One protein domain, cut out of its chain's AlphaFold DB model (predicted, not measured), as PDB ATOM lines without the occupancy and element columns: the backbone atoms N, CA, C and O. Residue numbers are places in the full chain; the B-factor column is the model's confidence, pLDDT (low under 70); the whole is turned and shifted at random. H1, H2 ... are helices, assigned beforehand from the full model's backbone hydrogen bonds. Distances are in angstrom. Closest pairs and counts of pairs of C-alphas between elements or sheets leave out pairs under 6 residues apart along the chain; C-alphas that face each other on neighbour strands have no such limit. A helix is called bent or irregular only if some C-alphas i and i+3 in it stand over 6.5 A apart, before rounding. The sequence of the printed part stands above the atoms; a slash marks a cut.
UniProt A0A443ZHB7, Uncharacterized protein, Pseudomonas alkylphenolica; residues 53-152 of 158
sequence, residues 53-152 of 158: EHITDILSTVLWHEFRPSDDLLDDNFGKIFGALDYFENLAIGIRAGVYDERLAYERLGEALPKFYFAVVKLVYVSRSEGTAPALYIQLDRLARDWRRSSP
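Overview. This is residues 53 to 152 of the 158 residues of an uncharacterized protein of Pseudomonas alkylphenolica (UniProt A0A443ZHB7). Three long helices, H2, H4 and H5, run lengthwise in a loose group, with H4 and H5 folded back on each other as a hairpin, and H1 crosses H2 and H4 on the side away from H5. The short helix H3 sits at one end of the group, where the chain turns from H2 back into H4. The printed part has 100 residues with five named helices, in the order H1, H2, H3, H4, H5, and no named strand; its class is all helix. The whole is compact by its radius of gyration of the C-alphas, 13.8 A, yet elongated in outline, spanning 40 by 26 by 20 A.

Along the chain. Find C-alpha 53 at (82.691, 34.548, -12.858); there H1 begins, and it runs from residue 53 to residue 67, 21.3 A from first to last C-alpha. Read on past ten residues of link to C-alpha 78 at (96.650, 25.585, -7.788), where H2 starts; it takes residues 78 to 96, is 26.6 A long and, with 19 residues, is the longest helix. H3 follows at residues 102 to 109, with 10.3 A between its first and last C-alphas. H4, residues 112 to 129, covers 26.2 A. H5, residues 134 to 149, covers 23.8 A, and you will find its last C-alpha, 149, at (82.835, 6.054, -18.024). H5 is neither bent nor irregular, but only just: C-alphas 134 and 137 are 6.1 A apart.

Arrangement. Begin with H1, which touches both H2 and H4. Residues 55 to 59 of H1 touch residues 80 to 84 of H2, and the closest C-alphas, those of Ile 55 and Ala 84, are 5.5 A apart. These two helices run opposite ways at a steep tilt of 69 degrees, only just short of about perpendicular. Then look at Glu 66 and Ala 119: their C-alphas, 5.9 A apart, are the closest of H1 and H4. H4 touches H1 with residues 115 to 123 alone, and the two helices run the same way at a steep tilt of 61 degrees. Go on to H2, which is close to H4 but not clearly touching it; their closest C-alphas, those of Ile 81 and Val 120, are 7.8 A apart. H2 and H4 run opposite ways at a steep tilt of 38 degrees. H2 and H3 only just touch, with 3 pairs of C-alphas within 8 A, and they touch only at the corner by their link; their closest C-alphas are those of Ile 95 and Glu 102, 5.7 A apart. H3 and H4 meet only through their link. H4 and H5 touch and form a helical hairpin, two helices in succession running opposite ways, at a shallow tilt of 27 degrees; their closest C-alphas, those of Val 124 and Tyr 137, are 6.4 A apart. H2 and H5 are near each other, with 8 pairs of C-alphas within 10 A, while H5 is apart from H1 and H3, and H1 is apart from H3. The helix packing is mostly crossed, but only just: of 3 pairs of helices that touch and have a tilt, 1 is at a shallow tilt. In the backbones of H2, H3 and H4 every O i to N i+4 pair is within hydrogen-bond range; in H1 it is 10 of 11 and in H5 10 of 12.

Size, cuts and confidence. Look at Gly 98 and Glu 130 for the two C-alphas farthest apart, 41.0 A. The first and last printed C-alphas, those of Glu 53 and Pro 152, are 28.9 A apart. The printed part has no cut. The links H2 to H3, H3 to H4 and H4 to H5 are tight, the link H1 to H2 is short, and no link is long. In the B-factor column the mean pLDDT of the printed part is 72.7; 37 residues, 69 to 77 and 125 to 152, are under 70, and H5 has a mean of 56.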
ATOM      1  N   GLU A  53      81.654  33.854 -12.073       87.12
ATOM      2  CA  GLU A  53      82.691  34.548 -12.858       87.12
ATOM      3  C   GLU A  53      84.113  34.116 -12.473       87.12
ATOM      4  O   GLU A  53      84.895  33.721 -13.331       87.12
ATOM      5  N   HIS A  54      84.406  34.028 -11.172       86.62
ATOM      6  CA  HIS A  54      85.709  33.572 -10.683       86.62
ATOM      7  C   HIS A  54      86.082  32.150 -11.143       86.62
ATOM      8  O   HIS A  54      87.252  31.875 -11.392       86.62
ATOM      9  N   ILE A  55      85.110  31.239 -11.278       87.06
ATOM     10  CA  ILE A  55      85.342  29.881 -11.792       87.06
ATOM     11  C   ILE A  55      85.571  29.919 -13.303       87.06
ATOM     12  O   ILE A  55      86.446  29.214 -13.805       87.06
ATOM     13  N   THR A  56      84.828  30.757 -14.028       87.25
ATOM     14  CA  THR A  56      85.028  30.978 -15.467       87.25
ATOM     15  C   THR A  56      86.413  31.554 -15.771       87.25
ATOM     16  O   THR A  56      87.072  31.091 -16.704       87.25
ATOM     17  N   ASP A  57      86.901  32.489 -14.957       87.94
ATOM     18  CA  ASP A  57      88.244  33.059 -15.082       87.94
ATOM     19  C   ASP A  57      89.329  31.995 -14.901       87.94
ATOM     20  O   ASP A  57      90.262  31.905 -15.703       87.94
ATOM     21  N   ILE A  58      89.181  31.122 -13.902       86.38
ATOM     22  CA  ILE A  58      90.104  30.000 -13.673       86.38
ATOM     23  C   ILE A  58      90.094  29.046 -14.872       86.38
ATOM     24  O   ILE A  58      91.151  28.667 -15.375       86.38
ATOM     25  N   LEU A  59      88.905  28.699 -15.367       85.44
ATOM     26  CA  LEU A  59      88.711  27.867 -16.555       85.44
ATOM     27  C   LEU A  59      89.425  28.436 -17.778       85.44
ATOM     28  O   LEU A  59      90.190  27.729 -18.433       85.44
ATOM     29  N   SER A  60      89.186  29.712 -18.076       85.25
ATOM     30  CA  SER A  60      89.789  30.382 -19.225       85.25
ATOM     31  C   SER A  60      91.306  30.469 -19.095       85.25
ATOM     32  O   SER A  60      92.006  30.219 -20.071       85.25
ATOM     33  N   THR A  61      91.817  30.722 -17.889       84.19
ATOM     34  CA  THR A  61      93.254  30.783 -17.602       84.19
ATOM     35  C   THR A  61      93.925  29.430 -17.840       84.19
ATOM     36  O   THR A  61      94.949  29.356 -18.519       84.19
ATOM     37  N   VAL A  62      93.329  28.347 -17.333       82.56
ATOM     38  CA  VAL A  62      93.850  26.983 -17.506       82.56
ATOM     39  C   VAL A  62      93.799  26.553 -18.972       82.56
ATOM     40  O   VAL A  62      94.778  26.025 -19.495       82.56
ATOM     41  N   LEU A  63      92.682  26.807 -19.658       83.25
ATOM     42  CA  LEU A  63      92.548  26.488 -21.080       83.25
ATOM     43  C   LEU A  63      93.506  27.322 -21.936       83.25
ATOM     44  O   LEU A  63      94.100  26.806 -22.874       83.25
ATOM     45  N   TRP A  64      93.701  28.600 -21.612       82.69
ATOM     46  CA  TRP A  64      94.651  29.462 -22.312       82.69
ATOM     47  C   TRP A  64      96.090  28.964 -22.168       82.69
ATOM     48  O   TRP A  64      96.826  28.930 -23.155       82.69
ATOM     49  N   HIS A  65      96.476  28.518 -20.969       77.81
ATOM     50  CA  HIS A  65      97.792  27.927 -20.714       77.81
ATOM     51  C   HIS A  65      98.040  26.656 -21.522       77.81
ATOM     52  O   HIS A  65      99.149  26.445 -22.008       77.81
ATOM     53  N   GLU A  66      97.003  25.850 -21.759       77.62
ATOM     54  CA  GLU A  66      97.120  24.671 -22.619       77.62
ATOM     55  C   GLU A  66      97.610  25.031 -24.035       77.62
ATOM     56  O   GLU A  66      98.407  24.282 -24.614       77.62
ATOM     57  N   PHE A  67      97.174  26.181 -24.565       77.19
ATOM     58  CA  PHE A  67      97.579  26.702 -25.876       77.19
ATOM     59  C   PHE A  67      98.852  27.558 -25.833       77.19
ATOM     60  O   PHE A  67      99.557  27.657 -26.841       77.19
ATOM     61  N   ARG A  68      99.147  28.194 -24.696       76.19
ATOM     62  CA  ARG A  68     100.338  29.020 -24.469       76.19
ATOM     63  C   ARG A  68     100.962  28.688 -23.112       76.19
ATOM     64  O   ARG A  68     100.670  29.380 -22.137       76.19
ATOM     65  N   PRO A  69     101.823  27.661 -23.045       68.56
ATOM     66  CA  PRO A  69     102.472  27.292 -21.797       68.56
ATOM     67  C   PRO A  69     103.375  28.435 -21.314       68.56
ATOM     68  O   PRO A  69     104.221  28.928 -22.060       68.56
ATOM     69  N   SER A  70     103.161  28.865 -20.072       67.19
ATOM     70  CA  SER A  70     103.965  29.866 -19.362       67.19
ATOM     71  C   SER A  70     104.216  29.424 -17.918       67.19
ATOM     72  O   SER A  70     103.286  28.945 -17.267       67.19
ATOM     73  N   ASP A  71     105.421  29.639 -17.397       62.16
ATOM     74  CA  ASP A  71     105.824  29.145 -16.067       62.16
ATOM     75  C   ASP A  71     105.132  29.882 -14.897       62.16
ATOM     76  O   ASP A  71     104.996  29.334 -13.806       62.16
ATOM     77  N   ASP A  72     104.587  31.083 -15.133       60.62
ATOM     78  CA  ASP A  72     103.966  31.951 -14.109       60.62
ATOM     79  C   ASP A  72     102.704  31.373 -13.428       60.62
ATOM     80  O   ASP A  72     102.198  31.930 -12.454       60.62
ATOM     81  N   LEU A  73     102.150  30.267 -13.932       62.41
ATOM     82  CA  LEU A  73     100.885  29.698 -13.452       62.41
ATOM     83  C   LEU A  73     101.037  28.708 -12.287       62.41
ATOM     84  O   LEU A  73     100.024  28.289 -11.724       62.41
ATOM     85  N   LEU A  74     102.265  28.324 -11.938       60.47
ATOM     86  CA  LEU A  74     102.517  27.107 -11.166       60.47
ATOM     87  C   LEU A  74     102.484  27.268  -9.640       60.47
ATOM     88  O   LEU A  74     102.157  26.296  -8.980       60.47
ATOM     89  N   ASP A  75     102.717  28.438  -9.044       56.94
ATOM     90  CA  ASP A  75     102.802  28.500  -7.567       56.94
ATOM     91  C   ASP A  75     101.547  29.058  -6.866       56.94
ATOM     92  O   ASP A  75     101.126  28.514  -5.847       56.94
ATOM     93  N   ASP A  76     100.868  30.069  -7.425       56.66
ATOM     94  CA  ASP A  76      99.772  30.780  -6.722       56.66
ATOM     95  C   ASP A  76      98.348  30.378  -7.179       56.66
ATOM     96  O   ASP A  76      97.339  30.757  -6.575       56.66
ATOM     97  N   ASN A  77      98.225  29.589  -8.255       67.75
ATOM     98  CA  ASN A  77      96.933  29.288  -8.890       67.75
ATOM     99  C   ASN A  77      96.377  27.883  -8.608       67.75
ATOM    100  O   ASN A  77      95.187  27.661  -8.846       67.75
ATOM    101  N   PHE A  78      97.147  26.949  -8.039       72.50
ATOM    102  CA  PHE A  78      96.650  25.585  -7.788       72.50
ATOM    103  C   PHE A  78      95.455  25.539  -6.830       72.50
ATOM    104  O   PHE A  78      94.495  24.819  -7.097       72.50
ATOM    105  N   GLY A  79      95.457  26.340  -5.759       74.12
ATOM    106  CA  GLY A  79      94.320  26.421  -4.831       74.12
ATOM    107  C   GLY A  79      93.026  26.889  -5.508       74.12
ATOM    108  O   GLY A  79      91.943  26.398  -5.200       74.12
ATOM    109  N   LYS A  80      93.135  27.790  -6.491       81.62
ATOM    110  CA  LYS A  80      91.991  28.254  -7.286       81.62
ATOM    111  C   LYS A  80      91.511  27.172  -8.251       81.62
ATOM    112  O   LYS A  80      90.313  26.924  -8.340       81.62
ATOM    113  N   ILE A  81      92.440  26.484  -8.920       81.81
ATOM    114  CA  ILE A  81      92.127  25.343  -9.791       81.81
ATOM    115  C   ILE A  81      91.374  24.266  -9.001       81.81
ATOM    116  O   ILE A  81      90.361  23.769  -9.483       81.81
ATOM    117  N   PHE A  82      91.790  23.967  -7.769       80.12
ATOM    118  CA  PHE A  82      91.046  23.077  -6.878       80.12
ATOM    119  C   PHE A  82      89.639  23.563  -6.564       80.12
ATOM    120  O   PHE A  82      88.702  22.789  -6.705       80.12
ATOM    121  N   GLY A  83      89.467  24.838  -6.208       82.06
ATOM    122  CA  GLY A  83      88.132  25.393  -5.977       82.06
ATOM    123  C   GLY A  83      87.210  25.238  -7.194       82.06
ATOM    124  O   GLY A  83      86.029  24.927  -7.044       82.06
ATOM    125  N   ALA A  84      87.752  25.381  -8.408       85.62
ATOM    126  CA  ALA A  84      87.012  25.123  -9.641       85.62
ATOM    127  C   ALA A  84      86.681  23.641  -9.846       85.62
ATOM    128  O   ALA A  84      85.557  23.314 -10.226       85.62
ATOM    129  N   LEU A  85      87.613  22.735  -9.556       83.31
ATOM    130  CA  LEU A  85      87.361  21.296  -9.617       83.31
ATOM    131  C   LEU A  85      86.297  20.857  -8.606       83.31
ATOM    132  O   LEU A  85      85.385  20.127  -8.987       83.31
ATOM    133  N   ASP A  86      86.366  21.347  -7.369       84.19
ATOM    134  CA  ASP A  86      85.390  21.064  -6.311       84.19
ATOM    135  C   ASP A  86      83.998  21.582  -6.691       84.19
ATOM    136  O   ASP A  86      82.986  20.915  -6.461       84.19
ATOM    137  N   TYR A  87      83.917  22.764  -7.314       87.44
ATOM    138  CA  TYR A  87      82.660  23.290  -7.847       87.44
ATOM    139  C   TYR A  87      82.039  22.317  -8.860       87.44
ATOM    140  O   TYR A  87      80.860  21.963  -8.762       87.44
ATOM    141  N   PHE A  88      82.843  21.838  -9.810       85.69
ATOM    142  CA  PHE A  88      82.385  20.902 -10.831       85.69
ATOM    143  C   PHE A  88      82.083  19.506 -10.292       85.69
ATOM    144  O   PHE A  88      81.138  18.872 -10.762       85.69
ATOM    145  N   GLU A  89      82.810  19.038  -9.279       83.62
ATOM    146  CA  GLU A  89      82.509  17.789  -8.584       83.62
ATOM    147  C   GLU A  89      81.161  17.868  -7.857       83.62
ATOM    148  O   GLU A  89      80.328  16.970  -7.999       83.62
ATOM    149  N   ASN A  90      80.885  18.975  -7.164       84.69
ATOM    150  CA  ASN A  90      79.593  19.211  -6.520       84.69
ATOM    151  C   ASN A  90      78.445  19.260  -7.538       84.69
ATOM    152  O   ASN A  90      77.371  18.694  -7.306       84.69
ATOM    153  N   LEU A  91      78.679  19.880  -8.694       85.00
ATOM    154  CA  LEU A  91      77.722  19.886  -9.797       85.00
ATOM    155  C   LEU A  91      77.488  18.459 -10.334       85.00
ATOM    156  O   LEU A  91      76.336  18.060 -10.510       85.00
ATOM    157  N   ALA A  92      78.547  17.651 -10.481       82.75
ATOM    158  CA  ALA A  92      78.471  16.235 -10.861       82.75
ATOM    159  C   ALA A  92      77.629  15.408  -9.885       82.75
ATOM    160  O   ALA A  92      76.800  14.588 -10.284       82.75
ATOM    161  N   ILE A  93      77.868  15.593  -8.584       84.44
ATOM    162  CA  ILE A  93      77.138  14.904  -7.517       84.44
ATOM    163  C   ILE A  93      75.658  15.280  -7.588       84.44
ATOM    164  O   ILE A  93      74.809  14.392  -7.538       84.44
ATOM    165  N   GLY A  94      75.337  16.562  -7.779       79.75
ATOM    166  CA  GLY A  94      73.954  17.018  -7.907       79.75
ATOM    167  C   GLY A  94      73.230  16.469  -9.142       79.75
ATOM    168  O   GLY A  94      72.046  16.137  -9.051       79.75
ATOM    169  N   ILE A  95      73.930  16.296 -10.270       81.75
ATOM    170  CA  ILE A  95      73.378  15.624 -11.457       81.75
ATOM    171  C   ILE A  95      73.083  14.155 -11.133       81.75
ATOM    172  O   ILE A  95      71.950  13.711 -11.296       81.75
ATOM    173  N   ARG A  96      74.064  13.419 -10.587       77.25
ATOM    174  CA  ARG A  96      73.915  11.989 -10.244       77.25
ATOM    175  C   ARG A  96      72.834  11.727  -9.197       77.25
ATOM    176  O   ARG A  96      72.150  10.712  -9.257       77.25
ATOM    177  N   ALA A  97      72.657  12.644  -8.250       82.44
ATOM    178  CA  ALA A  97      71.608  12.569  -7.239       82.44
ATOM    179  C   ALA A  97      70.206  12.915  -7.788       82.44
ATOM    180  O   ALA A  97      69.232  12.889  -7.037       82.44
ATOM    181  N   GLY A  98      70.079  13.276  -9.072       78.94
ATOM    182  CA  GLY A  98      68.811  13.663  -9.694       78.94
ATOM    183  C   GLY A  98      68.276  15.020  -9.222       78.94
ATOM    184  O   GLY A  98      67.097  15.330  -9.425       78.94
ATOM    185  N   VAL A  99      69.124  15.831  -8.579       85.19
ATOM    186  CA  VAL A  99      68.795  17.196  -8.141       85.19
ATOM    187  C   VAL A  99      68.768  18.148  -9.337       85.19
ATOM    188  O   VAL A  99      67.988  19.102  -9.336       85.19
ATOM    189  N   TYR A 100      69.576  17.853 -10.357       86.94
ATOM    190  CA  TYR A 100      69.692  18.611 -11.600       86.94
ATOM    191  C   TYR A 100      69.208  17.802 -12.815       86.94
ATOM    192  O   TYR A 100      69.184  16.574 -12.799       86.94
ATOM    193  N   ASP A 101      68.786  18.504 -13.865       86.44
ATOM    194  CA  ASP A 101      68.463  17.946 -15.175       86.44
ATOM    195  C   ASP A 101      69.759  17.604 -15.924       86.44
ATOM    196  O   ASP A 101      70.531  18.482 -16.317       86.44
ATOM    197  N   GLU A 102      70.009  16.307 -16.079       83.06
ATOM    198  CA  GLU A 102      71.221  15.768 -16.695       83.06
ATOM    199  C   GLU A 102      71.379  16.198 -18.155       83.06
ATOM    200  O   GLU A 102      72.466  16.608 -18.565       83.06
ATOM    201  N   ARG A 103      70.289  16.162 -18.930       84.12
ATOM    202  CA  ARG A 103      70.319  16.502 -20.354       84.12
ATOM    203  C   ARG A 103      70.712  17.960 -20.545       84.12
ATOM    204  O   ARG A 103      71.599  18.258 -21.339       84.12
ATOM    205  N   LEU A 104      70.081  18.858 -19.791       84.44
ATOM    206  CA  LEU A 104      70.378  20.284 -19.861       84.44
ATOM    207  C   LEU A 104      71.811  20.598 -19.406       84.44
ATOM    208  O   LEU A 104      72.474  21.446 -20.004       84.44
ATOM    209  N   ALA A 105      72.302  19.912 -18.370       83.19
ATOM    210  CA  ALA A 105      73.689  20.037 -17.937       83.19
ATOM    211  C   ALA A 105      74.667  19.583 -19.024       83.19
ATOM    212  O   ALA A 105      75.608  20.312 -19.338       83.19
ATOM    213  N   TYR A 106      74.418  18.436 -19.652       82.38
ATOM    214  CA  TYR A 106      75.264  17.928 -20.725       82.38
ATOM    215  C   TYR A 106      75.274  18.850 -21.951       82.38
ATOM    216  O   TYR A 106      76.346  19.188 -22.444       82.38
ATOM    217  N   GLU A 107      74.111  19.340 -22.390       84.31
ATOM    218  CA  GLU A 107      73.998  20.274 -23.524       84.31
ATOM    219  C   GLU A 107      74.817  21.562 -23.320       84.31
ATOM    220  O   GLU A 107      75.281  22.165 -24.288       84.31
ATOM    221  N   ARG A 108      75.002  22.006 -22.072       82.94
ATOM    222  CA  ARG A 108      75.708  23.259 -21.758       82.94
ATOM    223  C   ARG A 108      77.178  23.078 -21.422       82.94
ATOM    224  O   ARG A 108      77.978  23.961 -21.712       82.94
ATOM    225  N   LEU A 109      77.517  21.973 -20.775       81.88
ATOM    226  CA  LEU A 109      78.815  21.784 -20.142       81.88
ATOM    227  C   LEU A 109      79.597  20.589 -20.696       81.88
ATOM    228  O   LEU A 109      80.809  20.521 -20.499       81.88
ATOM    229  N   GLY A 110      78.938  19.679 -21.417       77.81
ATOM    230  CA  GLY A 110      79.491  18.394 -21.845       77.81
ATOM    231  C   GLY A 110      80.749  18.494 -22.708       77.81
ATOM    232  O   GLY A 110      81.595  17.610 -22.636       77.81
ATOM    233  N   GLU A 111      80.931  19.577 -23.466       78.50
ATOM    234  CA  GLU A 111      82.151  19.783 -24.259       78.50
ATOM    235  C   GLU A 111      83.265  20.524 -23.508       78.50
ATOM    236  O   GLU A 111      84.448  20.255 -23.727       78.50
ATOM    237  N   ALA A 112      82.906  21.486 -22.654       76.25
ATOM    238  CA  ALA A 112      83.865  22.376 -22.001       76.25
ATOM    239  C   ALA A 112      84.536  21.710 -20.791       76.25
ATOM    240  O   ALA A 112      85.745  21.839 -20.601       76.25
ATOM    241  N   LEU A 113      83.764  20.959 -20.001       80.19
ATOM    242  CA  LEU A 113      84.242  20.322 -18.775       80.19
ATOM    243  C   LEU A 113      85.336  19.274 -19.022       80.19
ATOM    244  O   LEU A 113      86.372  19.349 -18.363       80.19
ATOM    245  N   PRO A 114      85.188  18.335 -19.978       79.50
ATOM    246  CA  PRO A 114      86.249  17.376 -20.269       79.50
ATOM    247  C   PRO A 114      87.545  18.053 -20.721       79.50
ATOM    248  O   PRO A 114      88.617  17.667 -20.263       79.50
ATOM    249  N   LYS A 115      87.459  19.089 -21.571       78.94
ATOM    250  CA  LYS A 115      88.630  19.860 -22.025       78.94
ATOM    251  C   LYS A 115      89.356  20.499 -20.845       78.94
ATOM    252  O   LYS A 115      90.563  20.341 -20.718       78.94
ATOM    253  N   PHE A 116      88.610  21.132 -19.942       82.06
ATOM    254  CA  PHE A 116      89.165  21.682 -18.709       82.06
ATOM    255  C   PHE A 116      89.846  20.613 -17.850       82.06
ATOM    256  O   PHE A 116      90.990  20.802 -17.450       82.06
ATOM    257  N   TYR A 117      89.207  19.460 -17.626       78.69
ATOM    258  CA  TYR A 117      89.827  18.359 -16.879       78.69
ATOM    259  C   TYR A 117      91.144  17.896 -17.505       78.69
ATOM    260  O   TYR A 117      92.132  17.726 -16.791       78.69
ATOM    261  N   PHE A 118      91.190  17.713 -18.827       80.12
ATOM    262  CA  PHE A 118      92.421  17.315 -19.512       80.12
ATOM    263  C   PHE A 118      93.514  18.384 -19.416       80.12
ATOM    264  O   PHE A 118      94.668  18.039 -19.150       80.12
ATOM    265  N   ALA A 119      93.155  19.661 -19.553       80.31
ATOM    266  CA  ALA A 119      94.076  20.778 -19.383       80.31
ATOM    267  C   ALA A 119      94.677  20.800 -17.969       80.31
ATOM    268  O   ALA A 119      95.896  20.885 -17.815       80.31
ATOM    269  N   VAL A 120      93.850  20.621 -16.932       78.81
ATOM    270  CA  VAL A 120      94.321  20.553 -15.541       78.81
ATOM    271  C   VAL A 120      95.227  19.339 -15.310       78.81
ATOM    272  O   VAL A 120      96.284  19.475 -14.696       78.81
ATOM    273  N   VAL A 121      94.868  18.154 -15.817       76.75
ATOM    274  CA  VAL A 121      95.707  16.945 -15.700       76.75
ATOM    275  C   VAL A 121      97.084  17.170 -16.325       76.75
ATOM    276  O   VAL A 121      98.095  16.795 -15.730       76.75
ATOM    277  N   LYS A 122      97.138  17.809 -17.499       74.56
ATOM    278  CA  LYS A 122      98.393  18.164 -18.173       74.56
ATOM    279  C   LYS A 122      99.218  19.143 -17.336       74.56
ATOM    280  O   LYS A 122     100.414  18.925 -17.173       74.56
ATOM    281  N   LEU A 123      98.581  20.162 -16.765       73.81
ATOM    282  CA  LEU A 123      99.227  21.173 -15.923       73.81
ATOM    283  C   LEU A 123      99.844  20.540 -14.662       73.81
ATOM    284  O   LEU A 123     101.006  20.782 -14.352       73.81
ATOM    285  N   VAL A 124      99.120  19.627 -14.010       70.81
ATOM    286  CA  VAL A 124      99.616  18.847 -12.859       70.81
ATOM    287  C   VAL A 124     100.726  17.866 -13.249       70.81
ATOM    288  O   VAL A 124     101.618  17.570 -12.455       70.81
ATOM    289  N   TYR A 125     100.685  17.312 -14.460       67.12
ATOM    290  CA  TYR A 125     101.752  16.440 -14.945       67.12
ATOM    291  C   TYR A 125     103.053  17.219 -15.190       67.12
ATOM    292  O   TYR A 125     104.117  16.752 -14.785       67.12
ATOM    293  N   VAL A 126     102.964  18.410 -15.791       64.75
ATOM    294  CA  VAL A 126     104.118  19.301 -16.014       64.75
ATOM    295  C   VAL A 126     104.701  19.775 -14.678       64.75
ATOM    296  O   VAL A 126     105.903  19.632 -14.457       64.75
ATOM    297  N   SER A 127     103.860  20.194 -13.726       59.91
ATOM    298  CA  SER A 127     104.332  20.573 -12.385       59.91
ATOM    299  C   SER A 127     105.012  19.410 -11.651       59.91
ATOM    300  O   SER A 127     105.983  19.587 -10.918       59.91
ATOM    301  N   ARG A 128     104.556  18.170 -11.878       55.03
ATOM    302  CA  ARG A 128     105.187  16.959 -11.332       55.03
ATOM    303  C   ARG A 128     106.554  16.660 -11.936       55.03
ATOM    304  O   ARG A 128     107.417  16.201 -11.190       55.03
ATOM    305  N   SER A 129     106.763  16.882 -13.237       54.09
ATOM    306  CA  SER A 129     108.110  16.775 -13.822       54.09
ATOM    307  C   SER A 129     109.078  17.807 -13.238       54.09
ATOM    308  O   SER A 129     110.283  17.570 -13.234       54.09
ATOM    309  N   GLU A 130     108.542  18.890 -12.677       53.38
ATOM    310  CA  GLU A 130     109.282  19.969 -12.021       53.38
ATOM    311  C   GLU A 130     109.344  19.830 -10.483       53.38
ATOM    312  O   GLU A 130     110.066  20.574  -9.824       53.38
ATOM    313  N   GLY A 131     108.683  18.817  -9.900       48.62
ATOM    314  CA  GLY A 131     108.848  18.413  -8.497       48.62
ATOM    315  C   GLY A 131     107.723  18.784  -7.521       48.62
ATOM    316  O   GLY A 131     107.879  18.546  -6.322       48.62
ATOM    317  N   THR A 132     106.574  19.295  -7.973       54.62
ATOM    318  CA  THR A 132     105.500  19.784  -7.083       54.62
ATOM    319  C   THR A 132     104.207  18.941  -7.138       54.62
ATOM    320  O   THR A 132     103.508  18.853  -8.144       54.62
ATOM    321  N   ALA A 133     103.885  18.323  -5.987       51.78
ATOM    322  CA  ALA A 133     102.595  17.754  -5.537       51.78
ATOM    323  C   ALA A 133     102.019  16.458  -6.192       51.78
ATOM    324  O   ALA A 133     101.130  16.484  -7.045       51.78
ATOM    325  N   PRO A 134     102.381  15.265  -5.670       51.44
ATOM    326  CA  PRO A 134     101.858  13.971  -6.122       51.44
ATOM    327  C   PRO A 134     100.373  13.668  -5.841       51.44
ATOM    328  O   PRO A 134      99.772  12.899  -6.593       51.44
ATOM    329  N   ALA A 135      99.773  14.215  -4.784       52.78
ATOM    330  CA  ALA A 135      98.424  13.829  -4.353       52.78
ATOM    331  C   ALA A 135      97.302  14.321  -5.295       52.78
ATOM    332  O   ALA A 135      96.327  13.596  -5.495       52.78
ATOM    333  N   LEU A 136      97.474  15.489  -5.936       55.50
ATOM    334  CA  LEU A 136      96.513  16.075  -6.890       55.50
ATOM    335  C   LEU A 136      96.167  15.134  -8.035       55.50
ATOM    336  O   LEU A 136      95.010  14.940  -8.393       55.50
ATOM    337  N   TYR A 137      97.213  14.575  -8.634       52.94
ATOM    338  CA  TYR A 137      97.113  13.822  -9.874       52.94
ATOM    339  C   TYR A 137      96.207  12.598  -9.722       52.94
ATOM    340  O   TYR A 137      95.433  12.274 -10.614       52.94
ATOM    341  N   ILE A 138      96.283  11.929  -8.569       55.84
ATOM    342  CA  ILE A 138      95.509  10.716  -8.296       55.84
ATOM    343  C   ILE A 138      94.016  11.048  -8.182       55.84
ATOM    344  O   ILE A 138      93.183  10.289  -8.675       55.84
ATOM    345  N   GLN A 139      93.674  12.179  -7.560       58.53
ATOM    346  CA  GLN A 139      92.285  12.630  -7.437       58.53
ATOM    347  C   GLN A 139      91.723  13.062  -8.797       58.53
ATOM    348  O   GLN A 139      90.632  12.640  -9.172       58.53
ATOM    349  N   LEU A 140      92.509  13.807  -9.575       56.19
ATOM    350  CA  LEU A 140      92.137  14.280 -10.909       56.19
ATOM    351  C   LEU A 140      91.962  13.157 -11.936       56.19
ATOM    352  O   LEU A 140      90.969  13.139 -12.659       56.19
ATOM    353  N   ASP A 141      92.889  12.198 -11.984       51.78
ATOM    354  CA  ASP A 141      92.800  11.044 -12.887       51.78
ATOM    355  C   ASP A 141      91.595  10.159 -12.532       51.78
ATOM    356  O   ASP A 141      90.864   9.702 -13.413       51.78
ATOM    357  N   ARG A 142      91.316   9.971 -11.235       59.44
ATOM    358  CA  ARG A 142      90.122   9.245 -10.783       59.44
ATOM    359  C   ARG A 142      88.842   9.940 -11.247       59.44
ATOM    360  O   ARG A 142      87.967   9.285 -11.808       59.44
ATOM    361  N   LEU A 143      88.763  11.256 -11.079       58.50
ATOM    362  CA  LEU A 143      87.567  12.017 -11.411       58.50
ATOM    363  C   LEU A 143      87.333  12.097 -12.930       58.50
ATOM    364  O   LEU A 143      86.218  11.872 -13.396       58.50
ATOM    365  N   ALA A 144      88.392  12.296 -13.720       56.78
ATOM    366  CA  ALA A 144      88.317  12.280 -15.182       56.78
ATOM    367  C   ALA A 144      87.877  10.909 -15.735       56.78
ATOM    368  O   ALA A 144      87.080  10.836 -16.676       56.78
ATOM    369  N   ARG A 145      88.356   9.805 -15.144       58.97
ATOM    370  CA  ARG A 145      87.938   8.443 -15.526       58.97
ATOM    371  C   ARG A 145      86.478   8.169 -15.193       58.97
ATOM    372  O   ARG A 145      85.789   7.566 -16.016       58.97
ATOM    373  N   ASP A 146      86.013   8.612 -14.030       63.25
ATOM    374  CA  ASP A 146      84.627   8.415 -13.602       63.25
ATOM    375  C   ASP A 146      83.657   9.168 -14.523       63.25
ATOM    376  O   ASP A 146      82.682   8.590 -15.004       63.25
ATOM    377  N   TRP A 147      83.971  10.414 -14.878       56.53
ATOM    378  CA  TRP A 147      83.171  11.191 -15.828       56.53
ATOM    379  C   TRP A 147      83.159  10.589 -17.237       56.53
ATOM    380  O   TRP A 147      82.110  10.534 -17.876       56.53
ATOM    381  N   ARG A 148      84.298  10.073 -17.716       55.69
ATOM    382  CA  ARG A 148      84.389   9.446 -19.045       55.69
ATOM    383  C   ARG A 148      83.598   8.139 -19.143       55.69
ATOM    384  O   ARG A 148      82.989   7.890 -20.177       55.69
ATOM    385  N   ARG A 149      83.598   7.318 -18.087       58.59
ATOM    386  CA  ARG A 149      82.835   6.054 -18.024       58.59
ATOM    387  C   ARG A 149      81.332   6.262 -17.874       58.59
ATOM    388  O   ARG A 149      80.563   5.425 -18.320       58.59
ATOM    389  N   SER A 150      80.932   7.366 -17.252       57.16
ATOM    390  CA  SER A 150      79.521   7.734 -17.070       57.16
ATOM    391  C   SER A 150      78.925   8.419 -18.306       57.16
ATOM    392  O   SER A 150      77.757   8.790 -18.290       57.16
ATOM    393  N   SER A 151      79.723   8.632 -19.360       46.06
ATOM    394  CA  SER A 151      79.269   9.275 -20.591       46.06
ATOM    395  C   SER A 151      78.281   8.366 -21.335       46.06
ATOM    396  O   SER A 151      78.637   7.224 -21.646       46.06
ATOM    397  N   PRO A 152      77.085   8.861 -21.706       50.66
ATOM    398  CA  PRO A 152      76.052   8.061 -22.366       50.66
ATOM    399  C   PRO A 152      76.479   7.475 -23.725       50.66
ATOM    400  O   PRO A 152      75.901   6.501 -24.193       50.66
TER     401      PRO A 152